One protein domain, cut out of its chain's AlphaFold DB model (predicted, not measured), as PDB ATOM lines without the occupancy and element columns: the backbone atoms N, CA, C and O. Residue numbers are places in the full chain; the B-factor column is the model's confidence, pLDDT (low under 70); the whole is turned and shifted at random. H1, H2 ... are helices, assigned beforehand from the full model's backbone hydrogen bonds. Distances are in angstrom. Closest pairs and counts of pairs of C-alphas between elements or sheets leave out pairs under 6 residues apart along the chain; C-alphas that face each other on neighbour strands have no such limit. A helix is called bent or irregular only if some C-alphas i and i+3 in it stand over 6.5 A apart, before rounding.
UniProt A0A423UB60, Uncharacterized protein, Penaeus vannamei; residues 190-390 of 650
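This is residues 190 to 390 of the 650 residues of an uncharacterized protein of Penaeus vannamei (UniProt A0A423UB60). Four long helices, H2, H3, H4 and H6, run side by side in an up-and-down bundle, each against the one before it, with H4 in the middle of the contacts. H10 stands across one end of H4, H9 packs crosswise on H4 and H6, and beyond the far end of H6 the chain swings out through H7 and H8, then returns by a long link. The printed part has 201 residues with ten named helices, H1 to H10 in order, and no named strand; its class is all helix. It is compact, with a radius of gyration of the C-alphas of 18.1 A and spans of 49 by 43 by 30 A.

The longest helix, H3, covers residues 231 to 255, 36.5 A from C-alpha 231 at (58.019, 22.256, 230.177) to C-alpha 255 at (27.163, 7.847, 243.338). H2 is residues 209 to 228, 28.5 A; H4 is 263 to 284, 31.4 A; H6 is 301 to 319, 26.4 A. H10, residues 376 to 388, is 18.2 A long and ends with C-alpha 388 at (51.794, 33.080, 234.276). H7 is residues 322 to 330, 12.0 A, and H8 is 333 to 339, 10.0 A. The shorter ones are H1, 201 to 204, H5, 288 to 291, and H9, 354 to 359. H4 is only just irregular: C-alphas 279 and 282 are 6.8 A apart.

H3 and H2 form a hairpin, opposite ways at a shallow tilt of 11 degrees; their closest C-alphas, of Ser 234 and Leu 225, are 5.3 A apart. H3 touches H6, the same way at 20 degrees, a shallow tilt, closest at Val 250 and Leu 311, 5.5 A between C-alphas. The hub, H4, touches seven helices, among them H6, opposite ways at a shallow tilt of 12 degrees, with C-alphas of Leu 274 and Ala 308 closest at 6.3 A. H4 and H9 touch, about perpendicular at 74 degrees. H4 and H10 only just touch, only at their ends, with 3 pairs of C-alphas within 8 A. H1 and H4 only just touch, also with 3 pairs. H5 and H4 touch only at the corner. H7 and H8 are close but not clearly touching. Every O i to N i+4 pair is within hydrogen-bond range in H2, H3, H6, H7, H8, H9 and H10, and 15 of 18 in H4; H1 and H5 are too short for such a pair.

The C-alphas of Tyr 228 and His 330, the two farthest apart, are 57.3 A apart. The printed part has no cut. The links H8 to H9 and H9 to H10 are long, and in the former residues 348 to 349 pair antiparallel with 294 to 295. Mean pLDDT of the printed part is 87.8; residues 332 to 344 are under 70.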
ATOM      1  N   PRO A 190      37.141   9.091 256.568       80.00
ATOM      2  CA  PRO A 190      35.838   8.549 256.950       80.00
ATOM      3  C   PRO A 190      34.831   9.609 257.422       80.00
ATOM      4  O   PRO A 190      33.636   9.458 257.180       80.00
ATOM      5  N   ALA A 191      35.299  10.683 258.066       78.31
ATOM      6  CA  ALA A 191      34.441  11.725 258.628       78.31
ATOM      7  C   ALA A 191      33.766  12.574 257.539       78.31
ATOM      8  O   ALA A 191      32.564  12.862 257.623       78.31
ATOM      9  N   SER A 192      34.515  12.919 256.489       82.50
ATOM     10  CA  SER A 192      33.971  13.596 255.312       82.50
ATOM     11  C   SER A 192      33.097  12.687 254.452       82.50
ATOM     12  O   SER A 192      32.301  13.164 253.651       82.50
ATOM     13  N   HIS A 193      33.231  11.368 254.588       84.62
ATOM     14  CA  HIS A 193      32.574  10.406 253.704       84.62
ATOM     15  C   HIS A 193      31.290   9.793 254.276       84.62
ATOM     16  O   HIS A 193      30.647   8.985 253.604       84.62
ATOM     17  N   ASP A 194      30.890  10.192 255.483       88.31
ATOM     18  CA  ASP A 194      29.629   9.788 256.102       88.31
ATOM     19  C   ASP A 194      28.455  10.653 255.598       88.31
ATOM     20  O   ASP A 194      27.964  11.566 256.269       88.31
ATOM     21  N   TRP A 195      28.038  10.384 254.358       91.62
ATOM     22  CA  TRP A 195      27.015  11.154 253.639       91.62
ATOM     23  C   TRP A 195      25.593  10.956 254.165       91.62
ATOM     24  O   TRP A 195      24.729  11.792 253.905       91.62
ATOM     25  N   THR A 196      25.342   9.881 254.912       91.38
ATOM     26  CA  THR A 196      24.023   9.551 255.470       91.38
ATOM     27  C   THR A 196      23.857  10.024 256.912       91.38
ATOM     28  O   THR A 196      22.784   9.862 257.494       91.38
ATOM     29  N   ASN A 197      24.885  10.652 257.493       89.62
ATOM     30  CA  ASN A 197      24.834  11.152 258.858       89.62
ATOM     31  C   ASN A 197      23.684  12.152 259.056       89.62
ATOM     32  O   ASN A 197      23.425  13.024 258.222       89.62
ATOM     33  N   VAL A 198      23.037  12.058 260.213       88.75
ATOM     34  CA  VAL A 198      21.951  12.949 260.645       88.75
ATOM     35  C   VAL A 198      22.452  14.287 261.202       88.75
ATOM     36  O   VAL A 198      21.650  15.167 261.498       88.75
ATOM     37  N   LYS A 199      23.766  14.462 261.366       89.44
ATOM     38  CA  LYS A 199      24.390  15.720 261.788       89.44
ATOM     39  C   LYS A 199      25.020  16.451 260.598       89.44
ATOM     40  O   LYS A 199      25.622  15.788 259.742       89.44
ATOM     41  N   PRO A 200      24.948  17.796 260.564       87.75
ATOM     42  CA  PRO A 200      25.680  18.578 259.580       87.75
ATOM     43  C   PRO A 200      27.191  18.379 259.744       87.75
ATOM     44  O   PRO A 200      27.697  18.248 260.862       87.75
ATOM     45  N   TYR A 201      27.912  18.358 258.626       88.81
ATOM     46  CA  TYR A 201      29.371  18.261 258.621       88.81
ATOM     47  C   TYR A 201      29.976  19.581 259.099       88.81
ATOM     48  O   TYR A 201      29.745  20.609 258.465       88.81
ATOM     49  N   HIS A 202      30.703  19.561 260.224       86.88
ATOM     50  CA  HIS A 202      31.324  20.746 260.839       86.88
ATOM     51  C   HIS A 202      30.428  21.995 260.812       86.88
ATOM     52  O   HIS A 202      30.854  23.056 260.369       86.88
ATOM     53  N   GLU A 203      29.158  21.841 261.201       85.38
ATOM     54  CA  GLU A 203      28.195  22.954 261.272       85.38
ATOM     55  C   GLU A 203      28.004  23.717 259.940       85.38
ATOM     56  O   GLU A 203      27.504  24.836 259.917       85.38
ATOM     57  N   ASN A 204      28.321  23.074 258.807       85.06
ATOM     58  CA  ASN A 204      28.323  23.625 257.447       85.06
ATOM     59  C   ASN A 204      29.397  24.694 257.168       85.06
ATOM     60  O   ASN A 204      29.296  25.408 256.171       85.06
ATOM     61  N   GLU A 205      30.438  24.793 257.995       84.00
ATOM     62  CA  GLU A 205      31.528  25.759 257.790       84.00
ATOM     63  C   GLU A 205      32.623  25.252 256.844       84.00
ATOM     64  O   GLU A 205      33.425  26.035 256.331       84.00
ATOM     65  N   LYS A 206      32.689  23.934 256.620       86.75
ATOM     66  CA  LYS A 206      33.782  23.286 255.889       86.75
ATOM     67  C   LYS A 206      33.276  22.366 254.788       86.75
ATOM     68  O   LYS A 206      32.184  21.812 254.855       86.75
ATOM     69  N   PHE A 207      34.130  22.193 253.790       90.38
ATOM     70  CA  PHE A 207      34.041  21.145 252.780       90.38
ATOM     71  C   PHE A 207      35.123  20.090 253.067       90.38
ATOM     72  O   PHE A 207      36.064  20.369 253.815       90.38
ATOM     73  N   SER A 208      34.983  18.896 252.495       92.62
ATOM     74  CA  SER A 208      35.774  17.702 252.824       92.62
ATOM     75  C   SER A 208      37.281  17.961 252.862       92.62
ATOM     76  O   SER A 208      37.850  18.516 251.911       92.62
ATOM     77  N   GLU A 209      37.957  17.495 253.917       90.62
ATOM     78  CA  GLU A 209      39.415  17.612 254.029       90.62
ATOM     79  C   GLU A 209      40.139  16.889 252.888       90.62
ATOM     80  O   GLU A 209      41.119  17.412 252.354       90.62
ATOM     81  N   SER A 210      39.627  15.741 252.430       91.81
ATOM     82  CA  SER A 210      40.175  15.025 251.268       91.81
ATOM     83  C   SER A 210      40.267  15.885 249.995       91.81
ATOM     84  O   SER A 210      41.252  15.794 249.258       91.81
ATOM     85  N   ILE A 211      39.303  16.784 249.756       94.12
ATOM     86  CA  ILE A 211      39.305  17.699 248.602       94.12
ATOM     87  C   ILE A 211      40.321  18.828 248.789       94.12
ATOM     88  O   ILE A 211      41.015  19.196 247.837       94.12
ATOM     89  N   GLN A 212      40.459  19.347 250.012       91.44
ATOM     90  CA  GLN A 212      41.495  20.331 250.346       91.44
ATOM     91  C   GLN A 212      42.890  19.741 250.114       91.44
ATOM     92  O   GLN A 212      43.725  20.344 249.440       91.44
ATOM     93  N   MET A 213      43.119  18.524 250.612       91.62
ATOM     94  CA  MET A 213      44.389  17.818 250.461       91.62
ATOM     95  C   MET A 213      44.697  17.495 249.001       91.62
ATOM     96  O   MET A 213      45.837  17.675 248.576       91.62
ATOM     97  N   TRP A 214      43.697  17.102 248.208       94.44
ATOM     98  CA  TRP A 214      43.858  16.934 246.763       94.44
ATOM     99  C   TRP A 214      44.311  18.231 246.085       94.44
ATOM    100  O   TRP A 214      45.271  18.209 245.315       94.44
ATOM    101  N   ALA A 215      43.700  19.373 246.415       93.94
ATOM    102  CA  ALA A 215      44.096  20.668 245.862       93.94
ATOM    103  C   ALA A 215      45.548  21.033 246.210       93.94
ATOM    104  O   ALA A 215      46.332  21.390 245.325       93.94
ATOM    105  N   PHE A 216      45.927  20.910 247.489       93.56
ATOM    106  CA  PHE A 216      47.294  21.176 247.943       93.56
ATOM    107  C   PHE A 216      48.305  20.242 247.282       93.56
ATOM    108  O   PHE A 216      49.368  20.692 246.851       93.56
ATOM    109  N   TYR A 217      47.963  18.960 247.154       94.38
ATOM    110  CA  TYR A 217      48.821  17.976 246.513       94.38
ATOM    111  C   TYR A 217      49.024  18.286 245.027       94.38
ATOM    112  O   TYR A 217      50.164  18.339 244.568       94.38
ATOM    113  N   MET A 218      47.952  18.574 244.277       94.06
ATOM    114  CA  MET A 218      48.053  18.939 242.857       94.06
ATOM    115  C   MET A 218      48.895  20.200 242.645       94.06
ATOM    116  O   MET A 218      49.704  20.256 241.716       94.06
ATOM    117  N   GLN A 219      48.766  21.191 243.530       93.62
ATOM    118  CA  GLN A 219      49.594  22.393 243.500       93.62
ATOM    119  C   GLN A 219      51.071  22.084 243.801       93.62
ATOM    120  O   GLN A 219      51.954  22.630 243.137       93.62
ATOM    121  N   GLY A 220      51.341  21.200 244.766       93.69
ATOM    122  CA  GLY A 220      52.686  20.724 245.094       93.69
ATOM    123  C   GLY A 220      53.344  20.000 243.919       93.69
ATOM    124  O   GLY A 220      54.423  20.399 243.486       93.69
ATOM    125  N   VAL A 221      52.650  19.022 243.327       93.94
ATOM    126  CA  VAL A 221      53.121  18.287 242.140       93.94
ATOM    127  C   VAL A 221      53.389  19.234 240.977       93.94
ATOM    128  O   VAL A 221      54.428  19.127 240.330       93.94
ATOM    129  N   ARG A 222      52.495  20.198 240.722       94.12
ATOM    130  CA  ARG A 222      52.707  21.221 239.690       94.12
ATOM    131  C   ARG A 222      53.993  22.005 239.937       94.12
ATOM    132  O   ARG A 222      54.788  22.156 239.014       94.12
ATOM    133  N   ASN A 223      54.195  22.501 241.157       92.38
ATOM    134  CA  ASN A 223      55.374  23.292 241.503       92.38
ATOM    135  C   ASN A 223      56.667  22.473 241.370       92.38
ATOM    136  O   ASN A 223      57.641  22.974 240.814       92.38
ATOM    137  N   ASP A 224      56.664  21.214 241.814       93.19
ATOM    138  CA  ASP A 224      57.825  20.332 241.695       93.19
ATOM    139  C   ASP A 224      58.136  20.002 240.228       93.19
ATOM    140  O   ASP A 224      59.278  20.142 239.787       93.19
ATOM    141  N   LEU A 225      57.130  19.640 239.425       94.12
ATOM    142  CA  LEU A 225      57.316  19.417 237.987       94.12
ATOM    143  C   LEU A 225      57.886  20.676 237.305       94.12
ATOM    144  O   LEU A 225      58.848  20.590 236.544       94.12
ATOM    145  N   TRP A 226      57.363  21.862 237.640       91.31
ATOM    146  CA  TRP A 226      57.832  23.145 237.101       91.31
ATOM    147  C   TRP A 226      59.224  23.525 237.612       91.31
ATOM    148  O   TRP A 226      59.834  24.436 237.068       91.31
ATOM    149  N   GLN A 227      59.734  22.877 238.656       89.88
ATOM    150  CA  GLN A 227      61.070  23.136 239.176       89.88
ATOM    151  C   GLN A 227      62.124  22.210 238.558       89.88
ATOM    152  O   GLN A 227      63.283  22.609 238.433       89.88
ATOM    153  N   TYR A 228      61.752  20.979 238.189       91.06
ATOM    154  CA  TYR A 228      62.734  19.958 237.815       91.06
ATOM    155  C   TYR A 228      62.678  19.537 236.346       91.06
ATOM    156  O   TYR A 228      63.730  19.471 235.704       91.06
ATOM    157  N   THR A 229      61.491  19.232 235.818       92.75
ATOM    158  CA  THR A 229      61.315  18.562 234.518       92.75
ATOM    159  C   THR A 229      61.281  19.544 233.345       92.75
ATOM    160  O   THR A 229      61.482  20.745 233.511       92.75
ATOM    161  N   SER A 230      61.129  19.045 232.114       91.25
ATOM    162  CA  SER A 230      60.978  19.913 230.941       91.25
ATOM    163  C   SER A 230      59.546  20.423 230.792       91.25
ATOM    164  O   SER A 230      58.613  19.718 231.187       91.25
ATOM    165  N   PRO A 231      59.335  21.628 230.232       88.62
ATOM    166  CA  PRO A 231      58.019  22.256 230.177       88.62
ATOM    167  C   PRO A 231      56.906  21.366 229.612       88.62
ATOM    168  O   PRO A 231      55.888  21.172 230.275       88.62
ATOM    169  N   ARG A 232      57.092  20.766 228.429       88.62
ATOM    170  CA  ARG A 232      56.026  19.966 227.797       88.62
ATOM    171  C   ARG A 232      55.768  18.659 228.537       88.62
ATOM    172  O   ARG A 232      54.615  18.261 228.679       88.62
ATOM    173  N   MET A 233      56.822  18.005 229.025       90.69
ATOM    174  CA  MET A 233      56.678  16.778 229.819       90.69
ATOM    175  C   MET A 233      55.948  17.058 231.135       90.69
ATOM    176  O   MET A 233      55.054  16.306 231.510       90.69
ATOM    177  N   SER A 234      56.277  18.172 231.787       92.00
ATOM    178  CA  SER A 234      55.627  18.617 233.020       92.00
ATOM    179  C   SER A 234      54.127  18.833 232.806       92.00
ATOM    180  O   SER A 234      53.313  18.291 233.551       92.00
ATOM    181  N   GLU A 235      53.757  19.577 231.757       90.38
ATOM    182  CA  GLU A 235      52.359  19.818 231.380       90.38
ATOM    183  C   GLU A 235      51.609  18.512 231.098       90.38
ATOM    184  O   GLU A 235      50.494  18.328 231.583       90.38
ATOM    185  N   SER A 236      52.234  17.588 230.365       90.94
ATOM    186  CA  SER A 236      51.634  16.295 230.030       90.94
ATOM    187  C   SER A 236      51.390  15.425 231.264       90.94
ATOM    188  O   SER A 236      50.295  14.894 231.419       90.94
ATOM    189  N   ILE A 237      52.388  15.275 232.142       93.94
ATOM    190  CA  ILE A 237      52.276  14.449 233.354       93.94
ATOM    191  C   ILE A 237      51.199  15.020 234.275       93.94
ATOM    192  O   ILE A 237      50.327  14.287 234.739       93.94
ATOM    193  N   LEU A 238      51.231  16.337 234.503       94.44
ATOM    194  CA  LEU A 238      50.256  17.006 235.353       94.44
ATOM    195  C   LEU A 238      48.835  16.857 234.798       94.44
ATOM    196  O   LEU A 238      47.920  16.559 235.561       94.44
ATOM    197  N   ALA A 239      48.649  17.026 233.485       93.19
ATOM    198  CA  ALA A 239      47.348  16.866 232.844       93.19
ATOM    199  C   ALA A 239      46.794  15.441 232.997       93.19
ATOM    200  O   ALA A 239      45.598  15.290 233.262       93.19
ATOM    201  N   SER A 240      47.642  14.415 232.873       94.06
ATOM    202  CA  SER A 240      47.244  13.016 233.072       94.06
ATOM    203  C   SER A 240      46.839  12.743 234.522       94.06
ATOM    204  O   SER A 240      45.708  12.321 234.752       94.06
ATOM    205  N   ILE A 241      47.688  13.091 235.502       95.06
ATOM    206  CA  ILE A 241      47.376  12.915 236.938       95.06
ATOM    207  C   ILE A 241      46.073  13.646 237.294       95.06
ATOM    208  O   ILE A 241      45.196  13.103 237.971       95.06
ATOM    209  N   PHE A 242      45.920  14.885 236.819       95.38
ATOM    210  CA  PHE A 242      44.738  15.696 237.092       95.38
ATOM    211  C   PHE A 242      43.470  15.090 236.479       95.38
ATOM    212  O   PHE A 242      42.430  15.040 237.130       95.38
ATOM    213  N   THR A 243      43.542  14.604 235.239       94.50
ATOM    214  CA  THR A 243      42.389  14.010 234.547       94.50
ATOM    215  C   THR A 243      41.954  12.698 235.198       94.50
ATOM    216  O   THR A 243      40.753  12.484 235.390       94.50
ATOM    217  N   ASP A 244      42.900  11.839 235.572       94.00
ATOM    218  CA  ASP A 244      42.617  10.546 236.202       94.00
ATOM    219  C   ASP A 244      41.978  10.741 237.579       94.00
ATOM    220  O   ASP A 244      40.889  10.230 237.849       94.00
ATOM    221  N   THR A 245      42.570  11.596 238.413       94.88
ATOM    222  CA  THR A 245      42.068  11.855 239.771       94.88
ATOM    223  C   THR A 245      40.739  12.614 239.767       94.88
ATOM    224  O   THR A 245      39.841  12.290 240.547       94.88
ATOM    225  N   LEU A 246      40.529  13.535 238.819       95.69
ATOM    226  CA  LEU A 246      39.222  14.162 238.605       95.69
ATOM    227  C   LEU A 246      38.159  13.136 238.180       95.69
ATOM    228  O   LEU A 246      37.005  13.261 238.585       95.69
ATOM    229  N   SER A 247      38.517  12.112 237.396       94.88
ATOM    230  CA  SER A 247      37.579  11.038 237.009       94.88
ATOM    231  C   SER A 247      37.012  10.320 238.230       94.88
ATOM    232  O   SER A 247      35.817  10.020 238.272       94.88
ATOM    233  N   ILE A 248      37.856  10.070 239.230       92.88
ATOM    234  CA  ILE A 248      37.457   9.405 240.472       92.88
ATOM    235  C   ILE A 248      36.516  10.283 241.271       92.88
ATOM    236  O   ILE A 248      35.456   9.812 241.676       92.88
ATOM    237  N   LEU A 249      36.857  11.563 241.439       94.44
ATOM    238  CA  LEU A 249      35.979  12.516 242.110       94.44
ATOM    239  C   LEU A 249      34.614  12.570 241.412       94.44
ATOM    240  O   LEU A 249      33.586  12.370 242.048       94.44
ATOM    241  N   VAL A 250      34.572  12.730 240.091       95.38
ATOM    242  CA  VAL A 250      33.303  12.798 239.346       95.38
ATOM    243  C   VAL A 250      32.473  11.527 239.525       95.38
ATOM    244  O   VAL A 250      31.283  11.610 239.825       95.38
ATOM    245  N   THR A 251      33.099  10.354 239.387       94.00
ATOM    246  CA  THR A 251      32.426   9.055 239.551       94.00
ATOM    247  C   THR A 251      31.848   8.916 240.954       94.00
ATOM    248  O   THR A 251      30.695   8.527 241.132       94.00
ATOM    249  N   ARG A 252      32.628   9.309 241.957       91.50
ATOM    250  CA  ARG A 252      32.240   9.253 243.357       91.50
ATOM    251  C   ARG A 252      31.064  10.175 243.672       91.50
ATOM    252  O   ARG A 252      30.056   9.716 244.199       91.50
ATOM    253  N   TYR A 253      31.157  11.460 243.333       93.88
ATOM    254  CA  TYR A 253      30.090  12.431 243.615       93.88
ATOM    255  C   TYR A 253      28.820  12.182 242.797       93.88
ATOM    256  O   TYR A 253      27.744  12.636 243.193       93.88
ATOM    257  N   ALA A 254      28.903  11.406 241.713       94.12
ATOM    258  CA  ALA A 254      27.730  10.874 241.030       94.12
ATOM    259  C   ALA A 254      26.995   9.787 241.824       94.12
ATOM    260  O   ALA A 254      25.764   9.742 241.789       94.12
ATOM    261  N   GLN A 255      27.722   8.966 242.577       92.88
ATOM    262  CA  GLN A 255      27.163   7.847 243.338       92.88
ATOM    263  C   GLN A 255      26.701   8.234 244.750       92.88
ATOM    264  O   GLN A 255      25.872   7.537 245.319       92.88
ATOM    265  N   ILE A 256      27.194   9.342 245.312       92.75
ATOM    266  CA  ILE A 256      26.826   9.787 246.666       92.75
ATOM    267  C   ILE A 256      25.332  10.129 246.766       92.75
ATOM    268  O   ILE A 256      24.812  10.906 245.964       92.75
ATOM    269  N   GLU A 257      24.664   9.622 247.799       90.81
ATOM    270  CA  GLU A 257      23.299   9.989 248.191       90.81
ATOM    271  C   GLU A 257      23.343  10.707 249.550       90.81
ATOM    272  O   GLU A 257      23.427  10.047 250.588       90.81
ATOM    273  N   PRO A 258      23.382  12.055 249.568       92.12
ATOM    274  CA  PRO A 258      23.505  12.799 250.813       92.12
ATOM    275  C   PRO A 258      22.168  12.848 251.560       92.12
ATOM    276  O   PRO A 258      21.115  13.021 250.947       92.12
ATOM    277  N   SER A 259      22.218  12.774 252.891       91.75
ATOM    278  CA  SER A 259      21.089  13.159 253.742       91.75
ATOM    279  C   SER A 259      20.792  14.658 253.601       91.75
ATOM    280  O   SER A 259      21.656  15.440 253.189       91.75
ATOM    281  N   ASP A 260      19.606  15.097 254.026       88.94
ATOM    282  CA  ASP A 260      19.244  16.524 254.028       88.94
ATOM    283  C   ASP A 260      20.266  17.381 254.793       88.94
ATOM    284  O   ASP A 260      20.619  18.486 254.373       88.94
ATOM    285  N   MET A 261      20.813  16.828 255.879       90.44
ATOM    286  CA  MET A 261      21.811  17.487 256.724       90.44
ATOM    287  C   MET A 261      23.201  17.542 256.079       90.44
ATOM    288  O   MET A 261      24.005  18.402 256.436       90.44
ATOM    289  N   ARG A 262      23.492  16.662 255.113       91.81
ATOM    290  CA  ARG A 262      24.762  16.612 254.367       91.81
ATOM    291  C   ARG A 262      24.683  17.254 252.983       91.81
ATOM    292  O   ARG A 262      25.708  17.418 252.324       91.81
ATOM    293  N   LEU A 263      23.506  17.706 252.558       91.94
ATOM    294  CA  LEU A 263      23.320  18.328 251.249       91.94
ATOM    295  C   LEU A 263      24.150  19.613 251.067       91.94
ATOM    296  O   LEU A 263      24.648  19.870 249.971       91.94
ATOM    297  N   GLN A 264      24.323  20.425 252.117       91.44
ATOM    298  CA  GLN A 264      25.160  21.635 252.044       91.44
ATOM    299  C   GLN A 264      26.645  21.301 251.894       91.44
ATOM    300  O   GLN A 264      27.330  21.905 251.074       91.44
ATOM    301  N   HIS A 265      27.115  20.285 252.616       93.38
ATOM    302  CA  HIS A 265      28.469  19.754 252.483       93.38
ATOM    303  C   HIS A 265      28.728  19.229 251.064       93.38
ATOM    304  O   HIS A 265      29.704  19.631 250.435       93.38
ATOM    305  N   TYR A 266      27.801  18.450 250.499       94.75
ATOM    306  CA  TYR A 266      27.888  17.991 249.107       94.75
ATOM    307  C   TYR A 266      27.996  19.162 248.111       94.75
ATOM    308  O   TYR A 266      28.836  19.146 247.209       94.75
ATOM    309  N   LYS A 267      27.169  20.206 248.278       94.06
ATOM    310  CA  LYS A 267      27.228  21.420 247.442       94.06
ATOM    311  C   LYS A 267      28.582  22.118 247.559       94.06
ATOM    312  O   LYS A 267      29.148  22.504 246.536       94.06
ATOM    313  N   ALA A 268      29.086  22.274 248.782       94.38
ATOM    314  CA  ALA A 268      30.363  22.920 249.053       94.38
ATOM    315  C   ALA A 268      31.522  22.167 248.383       94.38
ATOM    316  O   ALA A 268      32.324  22.786 247.686       94.38
ATOM    317  N   ASP A 269      31.548  20.838 248.492       95.56
ATOM    318  CA  ASP A 269      32.546  19.987 247.842       95.56
ATOM    319  C   ASP A 269      32.521  20.112 246.317       95.56
ATOM    320  O   ASP A 269      33.565  20.307 245.694       95.56
ATOM    321  N   VAL A 270      31.341  20.037 245.692       96.44
ATOM    322  CA  VAL A 270      31.219  20.160 244.231       96.44
ATOM    323  C   VAL A 270      31.723  21.521 243.753       96.44
ATOM    324  O   VAL A 270      32.488  21.592 242.790       96.44
ATOM    325  N   VAL A 271      31.330  22.607 244.425       96.12
ATOM    326  CA  VAL A 271      31.797  23.959 244.082       96.12
ATOM    327  C   VAL A 271      33.307  24.083 244.293       96.12
ATOM    328  O   VAL A 271      33.985  24.662 243.442       96.12
ATOM    329  N   ALA A 272      33.852  23.504 245.367       96.31
ATOM    330  CA  ALA A 272      35.288  23.482 245.625       96.31
ATOM    331  C   ALA A 272      36.046  22.743 244.512       96.31
ATOM    332  O   ALA A 272      36.971  23.313 243.933       96.31
ATOM    333  N   ILE A 273      35.614  21.532 244.137       97.50
ATOM    334  CA  ILE A 273      36.215  20.750 243.044       97.50
ATOM    335  C   ILE A 273      36.205  21.557 241.745       97.50
ATOM    336  O   ILE A 273      37.247  21.719 241.113       97.50
ATOM    337  N   LEU A 274      35.054  22.113 241.354       97.81
ATOM    338  CA  LEU A 274      34.939  22.911 240.132       97.81
ATOM    339  C   LEU A 274      35.846  24.154 240.173       97.81
ATOM    340  O   LEU A 274      36.475  24.489 239.168       97.81
ATOM    341  N   THR A 275      35.975  24.805 241.330       96.69
ATOM    342  CA  THR A 275      36.863  25.964 241.521       96.69
ATOM    343  C   THR A 275      38.336  25.575 241.385       96.69
ATOM    344  O   THR A 275      39.089  26.263 240.695       96.69
ATOM    345  N   ILE A 276      38.747  24.445 241.967       96.69
ATOM    346  CA  ILE A 276      40.108  23.899 241.834       96.69
ATOM    347  C   ILE A 276      40.408  23.565 240.367       96.69
ATOM    348  O   ILE A 276      41.486  23.894 239.861       96.69
ATOM    349  N   VAL A 277      39.444  22.972 239.653       96.75
ATOM    350  CA  VAL A 277      39.556  22.703 238.210       96.75
ATOM    351  C   VAL A 277      39.719  24.003 237.424       96.75
ATOM    352  O   VAL A 277      40.637  24.096 236.610       96.75
ATOM    353  N   ALA A 278      38.901  25.027 237.686       95.31
ATOM    354  CA  ALA A 278      39.019  26.331 237.028       95.31
ATOM    355  C   ALA A 278      40.374  27.008 237.283       95.31
ATOM    356  O   ALA A 278      40.943  27.590 236.361       95.31
ATOM    357  N   ALA A 279      40.903  26.918 238.505       93.81
ATOM    358  CA  ALA A 279      42.188  27.506 238.872       93.81
ATOM    359  C   ALA A 279      43.382  26.761 238.250       93.81
ATOM    360  O   ALA A 279      44.377  27.382 237.883       93.81
ATOM    361  N   THR A 280      43.281  25.437 238.096       93.38
ATOM    362  CA  THR A 280      44.372  24.601 237.567       93.38
ATOM    363  C   THR A 280      44.415  24.606 236.039       93.38
ATOM    364  O   THR A 280      45.497  24.589 235.449       93.38
ATOM    365  N   LEU A 281      43.256  24.675 235.376       93.12
ATOM    366  CA  LEU A 281      43.125  24.545 233.922       93.12
ATOM    367  C   LEU A 281      44.041  25.479 233.096       93.12
ATOM    368  O   LEU A 281      44.620  24.988 232.125       93.12
ATOM    369  N   PRO A 282      44.266  26.764 233.452       92.31
ATOM    370  CA  PRO A 282      45.197  27.634 232.727       92.31
ATOM    371  C   PRO A 282      46.632  27.099 232.637       92.31
ATOM    372  O   PRO A 282      47.331  27.413 231.677       92.31
ATOM    373  N   SER A 283      47.070  26.276 233.597       90.69
ATOM    374  CA  SER A 283      48.395  25.638 233.570       90.69
ATOM    375  C   SER A 283      48.481  24.459 232.593       90.69
ATOM    376  O   SER A 283      49.579  24.092 232.176       90.69
ATOM    377  N   LEU A 284      47.340  23.910 232.164       89.50
ATOM    378  CA  LEU A 284      47.240  22.706 231.330       89.50
ATOM    379  C   LEU A 284      46.989  23.005 229.843       89.50
ATOM    380  O   LEU A 284      47.047  22.096 229.018       89.50
ATOM    381  N   VAL A 285      46.698  24.259 229.479       88.31
ATOM    382  CA  VAL A 285      46.279  24.629 228.118       88.31
ATOM    383  C   VAL A 285      47.307  25.457 227.354       88.31
ATOM    384  O   VAL A 285      47.812  26.465 227.838       88.31
ATOM    385  N   ALA A 286      47.551  25.082 226.094       84.12
ATOM    386  CA  ALA A 286      48.471  25.781 225.190       84.12
ATOM    387  C   ALA A 286      48.011  27.179 224.778       84.12
ATOM    388  O   ALA A 286      48.835  28.014 224.423       84.12
ATOM    389  N   SER A 287      46.707  27.435 224.802       87.69
ATOM    390  CA  SER A 287      46.136  28.712 224.400       87.69
ATOM    391  C   SER A 287      44.958  29.063 225.302       87.69
ATOM    392  O   SER A 287      44.144  28.184 225.591       87.69
ATOM    393  N   PRO A 288      44.777  30.346 225.660       89.81
ATOM    394  CA  PRO A 288      43.600  30.802 226.397       89.81
ATOM    395  C   PRO A 288      42.275  30.537 225.653       89.81
ATOM    396  O   PRO A 288      41.218  30.490 226.272       89.81
ATOM    397  N   THR A 289      42.300  30.305 224.334       88.50
ATOM    398  CA  THR A 289      41.103  29.884 223.579       88.50
ATOM    399  C   THR A 289      40.599  28.502 223.989       88.50
ATOM    400  O   THR A 289      39.395  28.269 223.954       88.50
ATOM    401  N   MET A 290      41.497  27.614 224.431       89.44
ATOM    402  CA  MET A 290      41.156  26.260 224.878       89.44
ATOM    403  C   MET A 290      40.395  26.243 226.210       89.44
ATOM    404  O   MET A 290      39.932  25.191 226.619       89.44
ATOM    405  N   LEU A 291      40.241  27.388 226.882       88.31
ATOM    406  CA  LEU A 291      39.334  27.520 228.026       88.31
ATOM    407  C   LEU A 291      37.858  27.560 227.590       88.31
ATOM    408  O   LEU A 291      36.966  27.306 228.395       88.31
ATOM    409  N   PHE A 292      37.605  27.908 226.324       85.19
ATOM    410  CA  PHE A 292      36.272  28.169 225.777       85.19
ATOM    411  C   PHE A 292      35.873  27.175 224.698       85.19
ATOM    412  O   PHE A 292      34.721  26.771 224.635       85.19
ATOM    413  N   SER A 293      36.807  26.821 223.821       81.50
ATOM    414  CA  SER A 293      36.546  25.975 222.667       81.50
ATOM    415  C   SER A 293      37.701  25.009 222.460       81.50
ATOM    416  O   SER A 293      38.866  25.410 222.455       81.50
ATOM    417  N   VAL A 294      37.370  23.726 222.320       82.62
ATOM    418  CA  VAL A 294      38.345  22.635 222.258       82.62
ATOM    419  C   VAL A 294      37.841  21.516 221.359       82.62
ATOM    420  O   VAL A 294      36.657  21.186 221.394       82.62
ATOM    421  N   ARG A 295      38.742  20.867 220.616       82.19
ATOM    422  CA  ARG A 295      38.480  19.589 219.934       82.19
ATOM    423  C   ARG A 295      39.318  18.450 220.521       82.19
ATOM    424  O   ARG A 295      40.374  18.682 221.102       82.19
ATOM    425  N   ILE A 296      38.853  17.213 220.348       75.94
ATOM    426  CA  ILE A 296      39.382  16.002 221.006       75.94
ATOM    427  C   ILE A 296      40.877  15.744 220.785       75.94
ATOM    428  O   ILE A 296      41.540  15.224 221.676       75.94
ATOM    429  N   HIS A 297      41.425  16.156 219.642       76.25
ATOM    430  CA  HIS A 297      42.847  15.988 219.317       76.25
ATOM    431  C   HIS A 297      43.680  17.258 219.526       76.25
ATOM    432  O   HIS A 297      44.884  17.247 219.296       76.25
ATOM    433  N   GLU A 298      43.054  18.359 219.940       74.56
ATOM    434  CA  GLU A 298      43.721  19.659 220.049       74.56
ATOM    435  C   GLU A 298      44.194  19.959 221.473       74.56
ATOM    436  O   GLU A 298      45.109  20.761 221.651       74.56
ATOM    437  N   SER A 299      43.576  19.359 222.499       80.62
ATOM    438  CA  SER A 299      43.911  19.678 223.887       80.62
ATOM    439  C   SER A 299      43.451  18.634 224.900       80.62
ATOM    440  O   SER A 299      42.371  18.051 224.786       80.62
ATOM    441  N   VAL A 300      44.221  18.531 225.983       84.56
ATOM    442  CA  VAL A 300      43.867  17.820 227.222       84.56
ATOM    443  C   VAL A 300      42.683  18.456 227.966       84.56
ATOM    444  O   VAL A 300      42.118  17.850 228.871       84.56
ATOM    445  N   ALA A 301      42.265  19.665 227.578       89.56
ATOM    446  CA  ALA A 301      41.155  20.369 228.212       89.56
ATOM    447  C   ALA A 301      39.784  19.729 227.950       89.56
ATOM    448  O   ALA A 301      38.907  19.827 228.805       89.56
ATOM    449  N   LEU A 302      39.569  19.054 226.809       90.44
ATOM    450  CA  LEU A 302      38.252  18.482 226.493       90.44
ATOM    451  C   LEU A 302      37.813  17.427 227.534       90.44
ATOM    452  O   LEU A 302      36.719  17.580 228.087       90.44
ATOM    453  N   PRO A 303      38.630  16.403 227.862       90.75
ATOM    454  CA  PRO A 303      38.320  15.449 228.928       90.75
ATOM    455  C   PRO A 303      38.010  16.103 230.282       90.75
ATOM    456  O   PRO A 303      37.135  15.615 231.002       90.75
ATOM    457  N   ILE A 304      38.701  17.197 230.615       94.06
ATOM    458  CA  ILE A 304      38.527  17.939 231.870       94.06
ATOM    459  C   ILE A 304      37.199  18.702 231.861       94.06
ATOM    460  O   ILE A 304      36.405  18.571 232.791       94.06
ATOM    461  N   HIS A 305      36.904  19.441 230.787       92.88
ATOM    462  CA  HIS A 305      35.644  20.168 230.657       92.88
ATOM    463  C   HIS A 305      34.436  19.237 230.719       92.88
ATOM    464  O   HIS A 305      33.457  19.572 231.380       92.88
ATOM    465  N   ARG A 306      34.497  18.069 230.067       90.75
ATOM    466  CA  ARG A 306      33.401  17.087 230.078       90.75
ATOM    467  C   ARG A 306      33.145  16.522 231.473       90.75
ATOM    468  O   ARG A 306      31.993  16.378 231.863       90.75
ATOM    469  N   ARG A 307      34.205  16.253 232.234       94.12
ATOM    470  CA  ARG A 307      34.125  15.796 233.628       94.12
ATOM    471  C   ARG A 307      33.527  16.848 234.553       94.12
ATOM    472  O   ARG A 307      32.619  16.538 235.315       94.12
ATOM    473  N   ALA A 308      33.993  18.090 234.447       95.62
ATOM    474  CA  ALA A 308      33.463  19.204 235.226       95.62
ATOM    475  C   ALA A 308      31.989  19.500 234.884       95.62
ATOM    476  O   ALA A 308      31.172  19.715 235.776       95.62
ATOM    477  N   ASP A 309      31.624  19.438 233.601       92.75
ATOM    478  CA  ASP A 309      30.240  19.597 233.148       92.75
ATOM    479  C   ASP A 309      29.334  18.460 233.647       92.75
ATOM    480  O   ASP A 309      28.234  18.716 234.136       92.75
ATOM    481  N   LEU A 310      29.808  17.209 233.597       93.44
ATOM    482  CA  LEU A 310      29.093  16.060 234.153       93.44
ATOM    483  C   LEU A 310      28.878  16.212 235.663       93.44
ATOM    484  O   LEU A 310      27.756  16.027 236.132       93.44
ATOM    485  N   LEU A 311      29.918  16.595 236.410       96.38
ATOM    486  CA  LEU A 311      29.825  16.826 237.850       96.38
ATOM    487  C   LEU A 311      28.787  17.905 238.180       96.38
ATOM    488  O   LEU A 311      27.950  17.699 239.057       96.38
ATOM    489  N   LEU A 312      28.788  19.020 237.443       95.44
ATOM    490  CA  LEU A 312      27.796  20.078 237.629       95.44
ATOM    491  C   LEU A 312      26.372  19.588 237.329       95.44
ATOM    492  O   LEU A 312      25.455  19.879 238.092       95.44
ATOM    493  N   LYS A 313      26.173  18.842 236.236       91.06
ATOM    494  CA  LYS A 313      24.859  18.294 235.858       91.06
ATOM    495  C   LYS A 313      24.317  17.334 236.915       91.06
ATOM    496  O   LYS A 313      23.163  17.452 237.320       91.06
ATOM    497  N   VAL A 314      25.159  16.421 237.389       91.81
ATOM    498  CA  VAL A 314      24.841  15.486 238.475       91.81
ATOM    499  C   VAL A 314      24.469  16.242 239.747       91.81
ATOM    500  O   VAL A 314      23.431  15.964 240.350       91.81
ATOM    501  N   ALA A 315      25.277  17.229 240.137       93.31
ATOM    502  CA  ALA A 315      25.019  18.016 241.330       93.31
ATOM    503  C   ALA A 315      23.721  18.818 241.210       93.31
ATOM    504  O   ALA A 315      22.946  18.861 242.160       93.31
ATOM    505  N   ALA A 316      23.439  19.394 240.038       90.06
ATOM    506  CA  ALA A 316      22.191  20.099 239.776       90.06
ATOM    507  C   ALA A 316      20.972  19.184 239.955       90.06
ATOM    508  O   ALA A 316      19.995  19.610 240.560       90.06
ATOM    509  N   LEU A 317      21.034  17.929 239.496       87.12
ATOM    510  CA  LEU A 317      19.949  16.961 239.684       87.12
ATOM    511  C   LEU A 317      19.753  16.580 241.156       87.12
ATOM    512  O   LEU A 317      18.621  16.563 241.624       87.12
ATOM    513  N   LYS A 318      20.839  16.314 241.891       89.38
ATOM    514  CA  LYS A 318      20.770  15.921 243.310       89.38
ATOM    515  C   LYS A 318      20.394  17.076 244.242       89.38
ATOM    516  O   LYS A 318      19.797  16.855 245.286       89.38
ATOM    517  N   CYS A 319      20.760  18.306 243.886       89.94
ATOM    518  CA  CYS A 319      20.594  19.479 244.747       89.94
ATOM    519  C   CYS A 319      19.372  20.339 244.416       89.94
ATOM    520  O   CYS A 319      19.081  21.274 245.170       89.94
ATOM    521  N   ALA A 320      18.712  20.110 243.277       86.75
ATOM    522  CA  ALA A 320      17.569  20.914 242.878       86.75
ATOM    523  C   ALA A 320      16.356  20.617 243.775       86.75
ATOM    524  O   ALA A 320      15.996  19.453 243.942       86.75
ATOM    525  N   PRO A 321      15.668  21.655 244.291       86.00
ATOM    526  CA  PRO A 321      14.373  21.474 244.937       86.00
ATOM    527  C   PRO A 321      13.401  20.776 243.984       86.00
ATOM    528  O   PRO A 321      13.301  21.163 242.810       86.00
ATOM    529  N   ILE A 322      12.684  19.765 244.473       84.50
ATOM    530  CA  ILE A 322      11.787  18.950 243.648       84.50
ATOM    531  C   ILE A 322      10.711  19.799 242.968       84.50
ATOM    532  O   ILE A 322      10.344  19.533 241.827       84.50
ATOM    533  N   GLU A 323      10.285  20.896 243.597       85.06
ATOM    534  CA  GLU A 323       9.321  21.844 243.040       85.06
ATOM    535  C   GLU A 323       9.878  22.550 241.801       85.06
ATOM    536  O   GLU A 323       9.155  22.798 240.833       85.06
ATOM    537  N   ASN A 324      11.175  22.873 241.804       83.12
ATOM    538  CA  ASN A 324      11.835  23.507 240.666       83.12
ATOM    539  C   ASN A 324      11.983  22.524 239.506       83.12
ATOM    540  O   ASN A 324      11.711  22.896 238.363       83.12
ATOM    541  N   VAL A 325      12.354  21.276 239.801       81.12
ATOM    542  CA  VAL A 325      12.422  20.202 238.804       81.12
ATOM    543  C   VAL A 325      11.033  19.972 238.204       81.12
ATOM    544  O   VAL A 325      10.856  20.113 236.995       81.12
ATOM    545  N   ALA A 326      10.020  19.749 239.043       82.62
ATOM    546  CA  ALA A 326       8.637  19.538 238.624       82.62
ATOM    547  C   ALA A 326       8.119  20.684 237.743       82.62
ATOM    548  O   ALA A 326       7.533  20.428 236.692       82.62
ATOM    549  N   ARG A 327       8.402  21.945 238.104       82.12
ATOM    550  CA  ARG A 327       8.017  23.130 237.317       82.12
ATOM    551  C   ARG A 327       8.672  23.161 235.936       82.12
ATOM    552  O   ARG A 327       8.028  23.583 234.977       82.12
ATOM    553  N   ILE A 328       9.938  22.756 235.820       77.12
ATOM    554  CA  ILE A 328      10.646  22.693 234.532       77.12
ATOM    555  C   ILE A 328      10.038  21.601 233.649       77.12
ATOM    556  O   ILE A 328       9.734  21.869 232.487       77.12
ATOM    557  N   PHE A 329       9.788  20.414 234.207       75.25
ATOM    558  CA  PHE A 329       9.154  19.314 233.477       75.25
ATOM    559  C   PHE A 329       7.710  19.647 233.062       75.25
ATOM    560  O   PHE A 329       7.332  19.371 231.925       75.25
ATOM    561  N   HIS A 330       6.940  20.339 233.911       79.25
ATOM    562  CA  HIS A 330       5.578  20.799 233.594       79.25
ATOM    563  C   HIS A 330       5.537  21.857 232.481       79.25
ATOM    564  O   HIS A 330       4.591  21.892 231.701       79.25
ATOM    565  N   LYS A 331       6.559  22.720 232.370       71.06
ATOM    566  CA  LYS A 331       6.658  23.739 231.303       71.06
ATOM    567  C   LYS A 331       7.116  23.168 229.948       71.06
ATOM    568  O   LYS A 331       7.309  23.935 229.000       71.06
ATOM    569  N   GLY A 332       7.263  21.845 229.848       64.75
ATOM    570  CA  GLY A 332       7.718  21.128 228.663       64.75
ATOM    571  C   GLY A 332       9.240  21.026 228.626       64.75
ATOM    572  O   GLY A 332       9.922  21.950 228.179       64.75
ATOM    573  N   PHE A 333       9.764  19.876 229.058       64.62
ATOM    574  CA  PHE A 333      11.192  19.544 229.006       64.62
ATOM    575  C   PHE A 333      11.777  19.744 227.596       64.62
ATOM    576  O   PHE A 333      12.840  20.341 227.448       64.62
ATOM    577  N   ASP A 334      11.019  19.394 226.553       64.62
ATOM    578  CA  ASP A 334      11.426  19.564 225.152       64.62
ATOM    579  C   ASP A 334      11.711  21.024 224.773       64.62
ATOM    580  O   ASP A 334      12.628  21.304 224.000       64.62
ATOM    581  N   ASN A 335      10.973  21.983 225.343       59.94
ATOM    582  CA  ASN A 335      11.213  23.409 225.108       59.94
ATOM    583  C   ASN A 335      12.448  23.913 225.866       59.94
ATOM    584  O   ASN A 335      13.119  24.830 225.393       59.94
ATOM    585  N   ALA A 336      12.765  23.325 227.024       57.72
ATOM    586  CA  ALA A 336      13.981  23.633 227.773       57.72
ATOM    587  C   ALA A 336      15.233  23.054 227.086       57.72
ATOM    588  O   ALA A 336      16.239  23.754 226.966       57.72
ATOM    589  N   VAL A 337      15.148  21.828 226.559       58.38
ATOM    590  CA  VAL A 337      16.228  21.166 225.808       58.38
ATOM    591  C   VAL A 337      16.492  21.879 224.478       58.38
ATOM    592  O   VAL A 337      17.642  22.202 224.185       58.38
ATOM    593  N   LYS A 338      15.451  22.250 223.715       56.88
ATOM    594  CA  LYS A 338      15.602  22.997 222.447       56.88
ATOM    595  C   LYS A 338      16.213  24.391 222.624       56.88
ATOM    596  O   LYS A 338      16.934  24.856 221.749       56.88
ATOM    597  N   ARG A 339      15.966  25.058 223.761       53.69
ATOM    598  CA  ARG A 339      16.593  26.354 224.101       53.69
ATOM    599  C   ARG A 339      18.051  26.228 224.525       53.69
ATOM    600  O   ARG A 339      18.751  27.235 224.548       53.69
ATOM    601  N   SER A 340      18.499  25.030 224.894       53.53
ATOM    602  CA  SER A 340      19.838  24.837 225.446       53.53
ATOM    603  C   SER A 340      20.951  24.899 224.393       53.53
ATOM    604  O   SER A 340      22.101  25.083 224.772       53.53
ATOM    605  N   GLY A 341      20.624  24.839 223.090       48.66
ATOM    606  CA  GLY A 341      21.539  25.193 221.996       48.66
ATOM    607  C   GLY A 341      22.891  24.473 222.009       48.66
ATOM    608  O   GLY A 341      23.860  25.013 221.483       48.66
ATOM    609  N   TYR A 342      22.988  23.298 222.638       52.19
ATOM    610  CA  TYR A 342      24.245  22.569 222.724       52.19
ATOM    611  C   TYR A 342      24.538  21.883 221.390       52.19
ATOM    612  O   TYR A 342      23.738  21.064 220.937       52.19
ATOM    613  N   PRO A 343      25.711  22.118 220.787       52.16
ATOM    614  CA  PRO A 343      26.292  21.118 219.920       52.16
ATOM    615  C   PRO A 343      26.729  19.943 220.809       52.16
ATOM    616  O   PRO A 343      27.764  19.994 221.475       52.16
ATOM    617  N   ASP A 344      25.933  18.872 220.827       59.81
ATOM    618  CA  ASP A 344      26.249  17.565 221.431       59.81
ATOM    619  C   ASP A 344      27.340  16.821 220.637       59.81
ATOM    620  O   ASP A 344      27.304  15.609 220.447       59.81
ATOM    621  N   SER A 345      28.342  17.541 220.137       72.06
ATOM    622  CA  SER A 345      29.483  16.900 219.503       72.06
ATOM    623  C   SER A 345      30.294  16.186 220.584       72.06
ATOM    624  O   SER A 345      30.847  16.855 221.457       72.06
ATOM    625  N   PRO A 346      30.431  14.848 220.557       73.25
ATOM    626  CA  PRO A 346      31.260  14.142 221.532       73.25
ATOM    627  C   PRO A 346      32.747  14.504 221.384       73.25
ATOM    628  O   PRO A 346      33.540  14.279 222.297       73.25
ATOM    629  N   THR A 347      33.129  15.092 220.248       81.31
ATOM    630  CA  THR A 347      34.516  15.374 219.872       81.31
ATOM    631  C   THR A 347      34.894  16.849 219.975       81.31
ATOM    632  O   THR A 347      36.067  17.180 219.785       81.31
ATOM    633  N   SER A 348      33.956  17.750 220.289       83.31
ATOM    634  CA  SER A 348      34.244  19.184 220.391       83.31
ATOM    635  C   SER A 348      33.404  19.920 221.434       83.31
ATOM    636  O   SER A 348      32.344  19.474 221.864       83.31
ATOM    637  N   ILE A 349      33.924  21.067 221.859       83.75
ATOM    638  CA  ILE A 349      33.227  22.129 222.576       83.75
ATOM    639  C   ILE A 349      33.425  23.397 221.743       83.75
ATOM    640  O   ILE A 349      34.556  23.799 221.462       83.75
ATOM    641  N   GLU A 350      32.327  24.011 221.318       83.56
ATOM    642  CA  GLU A 350      32.348  25.145 220.379       83.56
ATOM    643  C   GLU A 350      32.132  26.497 221.063       83.56
ATOM    644  O   GLU A 350      32.349  27.547 220.464       83.56
ATOM    645  N   SER A 351      31.724  26.483 222.332       86.00
ATOM    646  CA  SER A 351      31.484  27.680 223.128       86.00
ATOM    647  C   SER A 351      31.754  27.435 224.606       86.00
ATOM    648  O   SER A 351      31.907  26.294 225.041       86.00
ATOM    649  N   THR A 352      31.790  28.529 225.363       88.44
ATOM    650  CA  THR A 352      32.109  28.563 226.792       88.44
ATOM    651  C   THR A 352      31.406  27.438 227.564       88.44
ATOM    652  O   THR A 352      30.173  27.408 227.597       88.44
ATOM    653  N   PRO A 353      32.162  26.538 228.218       89.81
ATOM    654  CA  PRO A 353      31.598  25.475 229.038       89.81
ATOM    655  C   PRO A 353      30.717  26.025 230.162       89.81
ATOM    656  O   PRO A 353      31.123  26.915 230.910       89.81
ATOM    657  N   ASN A 354      29.529  25.448 230.340       88.44
ATOM    658  CA  ASN A 354      28.545  25.966 231.297       88.44
ATOM    659  C   ASN A 354      29.017  25.909 232.745       88.44
ATOM    660  O   ASN A 354      28.628  26.763 233.536       88.44
ATOM    661  N   TRP A 355      29.880  24.952 233.083       94.00
ATOM    662  CA  TRP A 355      30.459  24.877 234.418       94.00
ATOM    663  C   TRP A 355      31.377  26.062 234.741       94.00
ATOM    664  O   TRP A 355      31.380  26.527 235.878       94.00
ATOM    665  N   LEU A 356      32.082  26.621 233.750       94.38
ATOM    666  CA  LEU A 356      32.876  27.839 233.935       94.38
ATOM    667  C   LEU A 356      31.975  29.062 234.106       94.38
ATOM    668  O   LEU A 356      32.191  29.864 235.014       94.38
ATOM    669  N   THR A 357      30.932  29.185 233.280       93.44
ATOM    670  CA  THR A 357      29.936  30.256 233.435       93.44
ATOM    671  C   THR A 357      29.209  30.161 234.776       93.44
ATOM    672  O   THR A 357      28.914  31.184 235.382       93.44
ATOM    673  N   PHE A 358      28.916  28.951 235.252       93.94
ATOM    674  CA  PHE A 358      28.293  28.732 236.555       93.94
ATOM    675  C   PHE A 358      29.162  29.270 237.698       93.94
ATOM    676  O   PHE A 358      28.642  29.957 238.570       93.94
ATOM    677  N   LEU A 359      30.473  29.007 237.668       95.38
ATOM    678  CA  LEU A 359      31.404  29.489 238.691       95.38
ATOM    679  C   LEU A 359      31.594  31.004 238.650       95.38
ATOM    680  O   LEU A 359      31.608  31.658 239.688       95.38
ATOM    681  N   ASN A 360      31.800  31.562 237.457       93.69
ATOM    682  CA  ASN A 360      32.054  32.986 237.302       93.69
ATOM    683  C   ASN A 360      31.506  33.494 235.958       93.69
ATOM    684  O   ASN A 360      32.244  33.538 234.968       93.69
ATOM    685  N   PRO A 361      30.231  33.922 235.904       92.75
ATOM    686  CA  PRO A 361      29.611  34.391 234.666       92.75
ATOM    687  C   PRO A 361      30.256  35.682 234.151       92.75
ATOM    688  O   PRO A 361      30.256  35.936 232.947       92.75
ATOM    689  N   SER A 362      30.838  36.477 235.055       91.69
ATOM    690  CA  SER A 362      31.553  37.707 234.729       91.69
ATOM    691  C   SER A 362      32.901  37.441 234.073       91.69
ATOM    692  O   SER A 362      33.368  38.290 233.330       91.69
ATOM    693  N   LEU A 363      33.549  36.303 234.327       91.81
ATOM    694  CA  LEU A 363      34.808  35.935 233.672       91.81
ATOM    695  C   LEU A 363      34.582  35.035 232.446       91.81
ATOM    696  O   LEU A 363      35.326  35.128 231.471       91.81
ATOM    697  N   PHE A 364      33.534  34.207 232.483       91.88
ATOM    698  CA  PHE A 364      33.198  33.217 231.460       91.88
ATOM    699  C   PHE A 364      31.744  33.394 230.981       91.88
ATOM    700  O   PHE A 364      30.851  32.661 231.420       91.88
ATOM    701  N   PRO A 365      31.468  34.350 230.073       89.62
ATOM    702  CA  PRO A 365      30.114  34.617 229.596       89.62
ATOM    703  C   PRO A 365      29.581  33.460 228.746       89.62
ATOM    704  O   PRO A 365      30.333  32.816 228.018       89.62
ATOM    705  N   ARG A 366      28.265  33.220 228.775       88.25
ATOM    706  CA  ARG A 366      27.644  32.134 227.994       88.25
ATOM    707  C   ARG A 366      27.825  32.332 226.491       88.25
ATOM    708  O   ARG A 366      27.738  33.451 225.992       88.25
ATOM    709  N   GLY A 367      27.999  31.221 225.776       82.19
ATOM    710  CA  GLY A 367      27.968  31.187 224.312       82.19
ATOM    711  C   GLY A 367      29.192  31.796 223.623       82.19
ATOM    712  O   GLY A 367      29.220  31.855 222.398       82.19
ATOM    713  N   GLN A 368      30.219  32.219 224.368       85.94
ATOM    714  CA  GLN A 368      31.417  32.796 223.762       85.94
ATOM    715  C   GLN A 368      32.343  31.697 223.247       85.94
ATOM    716  O   GLN A 368      32.716  30.791 223.991       85.94
ATOM    717  N   SER A 369      32.723  31.779 221.975       79.94
ATOM    718  CA  SER A 369      33.603  30.808 221.307       79.94
ATOM    719  C   SER A 369      35.061  31.268 221.226       79.94
ATOM    720  O   SER A 369      35.956  30.484 220.918       79.94
ATOM    721  N   SER A 370      35.331  32.552 221.488       82.06
ATOM    722  CA  SER A 370      36.656  33.144 221.319       82.06
ATOM    723  C   SER A 370      36.897  34.324 222.252       82.06
ATOM    724  O   SER A 370      35.998  35.112 222.535       82.06
ATOM    725  N   LEU A 371      38.169  34.530 222.606       85.50
ATOM    726  CA  LEU A 371      38.657  35.693 223.360       85.50
ATOM    727  C   LEU A 371      38.313  37.034 222.699       85.50
ATOM    728  O   LEU A 371      38.298  38.066 223.366       85.50
ATOM    729  N   ARG A 372      38.071  37.044 221.380       85.94
ATOM    730  CA  ARG A 372      37.742  38.266 220.629       85.94
ATOM    731  C   ARG A 372      36.413  38.877 221.067       85.94
ATOM    732  O   ARG A 372      36.283  40.097 220.992       85.94
ATOM    733  N   PHE A 373      35.482  38.047 221.526       87.50
ATOM    734  CA  PHE A 373      34.144  38.454 221.945       87.50
ATOM    735  C   PHE A 373      34.049  38.790 223.439       87.50
ATOM    736  O   PHE A 373      33.006  39.239 223.905       87.50
ATOM    737  N   LEU A 374      35.134  38.587 224.191       90.50
ATOM    738  CA  LEU A 374      35.224  38.984 225.592       90.50
ATOM    739  C   LEU A 374      35.561  40.470 225.722       90.50
ATOM    740  O   LEU A 374      36.212  41.050 224.843       90.50
ATOM    741  N   GLY A 375      35.185  41.047 226.864       91.88
ATOM    742  CA  GLY A 375      35.593  42.392 227.250       91.88
ATOM    743  C   GLY A 375      37.113  42.510 227.383       91.88
ATOM    744  O   GLY A 375      37.817  41.526 227.625       91.88
ATOM    745  N   ASP A 376      37.629  43.730 227.233       93.19
ATOM    746  CA  ASP A 376      39.070  43.981 227.132       93.19
ATOM    747  C   ASP A 376      39.853  43.454 228.345       93.19
ATOM    748  O   ASP A 376      40.820  42.707 228.173       93.19
ATOM    749  N   HIS A 377      39.384  43.750 229.562       92.00
ATOM    750  CA  HIS A 377      40.001  43.274 230.805       92.00
ATOM    751  C   HIS A 377      39.978  41.746 230.932       92.00
ATOM    752  O   HIS A 377      40.987  41.154 231.303       92.00
ATOM    753  N   GLN A 378      38.863  41.095 230.585       92.69
ATOM    754  CA  GLN A 378      38.731  39.633 230.648       92.69
ATOM    755  C   GLN A 378      39.715  38.957 229.690       92.69
ATOM    756  O   GLN A 378      40.437  38.039 230.074       92.69
ATOM    757  N   ALA A 379      39.765  39.429 228.440       93.50
ATOM    758  CA  ALA A 379      40.618  38.854 227.408       93.50
ATOM    759  C   ALA A 379      42.108  38.985 227.759       93.50
ATOM    760  O   ALA A 379      42.873  38.036 227.566       93.50
ATOM    761  N   VAL A 380      42.511  40.146 228.289       93.94
ATOM    762  CA  VAL A 380      43.881  40.399 228.753       93.94
ATOM    763  C   VAL A 380      44.200  39.542 229.972       93.94
ATOM    764  O   VAL A 380      45.194  38.819 229.948       93.94
ATOM    765  N   TYR A 381      43.340  39.552 230.995       93.31
ATOM    766  CA  TYR A 381      43.535  38.776 232.219       93.31
ATOM    767  C   TYR A 381      43.694  37.283 231.929       93.31
ATOM    768  O   TYR A 381      44.676  36.692 232.355       93.31
ATOM    769  N   LEU A 382      42.792  36.677 231.149       93.31
ATOM    770  CA  LEU A 382      42.873  35.249 230.826       93.31
ATOM    771  C   LEU A 382      44.123  34.909 230.009       93.31
ATOM    772  O   LEU A 382      44.729  33.864 230.228       93.31
ATOM    773  N   THR A 383      44.547  35.800 229.106       93.50
ATOM    774  CA  THR A 383      45.788  35.606 228.342       93.50
ATOM    775  C   THR A 383      47.010  35.631 229.262       93.50
ATOM    776  O   THR A 383      47.844  34.729 229.192       93.50
ATOM    777  N   LEU A 384      47.102  36.622 230.154       91.69
ATOM    778  CA  LEU A 384      48.207  36.745 231.108       91.69
ATOM    779  C   LEU A 384      48.179  35.650 232.182       91.69
ATOM    780  O   LEU A 384      49.235  35.153 232.559       91.69
ATOM    781  N   LEU A 385      46.996  35.215 232.621       92.62
ATOM    782  CA  LEU A 385      46.825  34.101 233.552       92.62
ATOM    783  C   LEU A 385      47.345  32.796 232.945       92.62
ATOM    784  O   LEU A 385      48.089  32.074 233.608       92.62
ATOM    785  N   THR A 386      47.007  32.504 231.681       91.44
ATOM    786  CA  THR A 386      47.572  31.349 230.971       91.44
ATOM    787  C   THR A 386      49.090  31.456 230.893       91.44
ATOM    788  O   THR A 386      49.761  30.490 231.232       91.44
ATOM    789  N   VAL A 387      49.646  32.619 230.533       90.06
ATOM    790  CA  VAL A 387      51.106  32.844 230.492       90.06
ATOM    791  C   VAL A 387      51.765  32.593 231.853       90.06
ATOM    792  O   VAL A 387      52.734  31.842 231.924       90.06
ATOM    793  N   ALA A 388      51.237  33.183 232.926       89.38
ATOM    794  CA  ALA A 388      51.794  33.080 234.276       89.38
ATOM    795  C   ALA A 388      51.682  31.667 234.871       89.38
ATOM    796  O   ALA A 388      52.424  31.309 235.781       89.38
ATOM    797  N   SER A 389      50.764  30.851 234.353       89.88
ATOM    798  CA  SER A 389      50.531  29.488 234.834       89.88
ATOM    799  C   SER A 389      51.464  28.445 234.203       89.88
ATOM    800  O   SER A 389      51.403  27.274 234.586       89.88
ATOM    801  N   ARG A 390      52.317  28.828 233.241       85.38
ATOM    802  CA  ARG A 390      53.193  27.906 232.499       85.38
ATOM    803  C   ARG A 390      54.584  27.738 233.128       85.38
ATOM    804  O   ARG A 390      55.063  28.653 233.790       85.38
TER     805      ARG A 390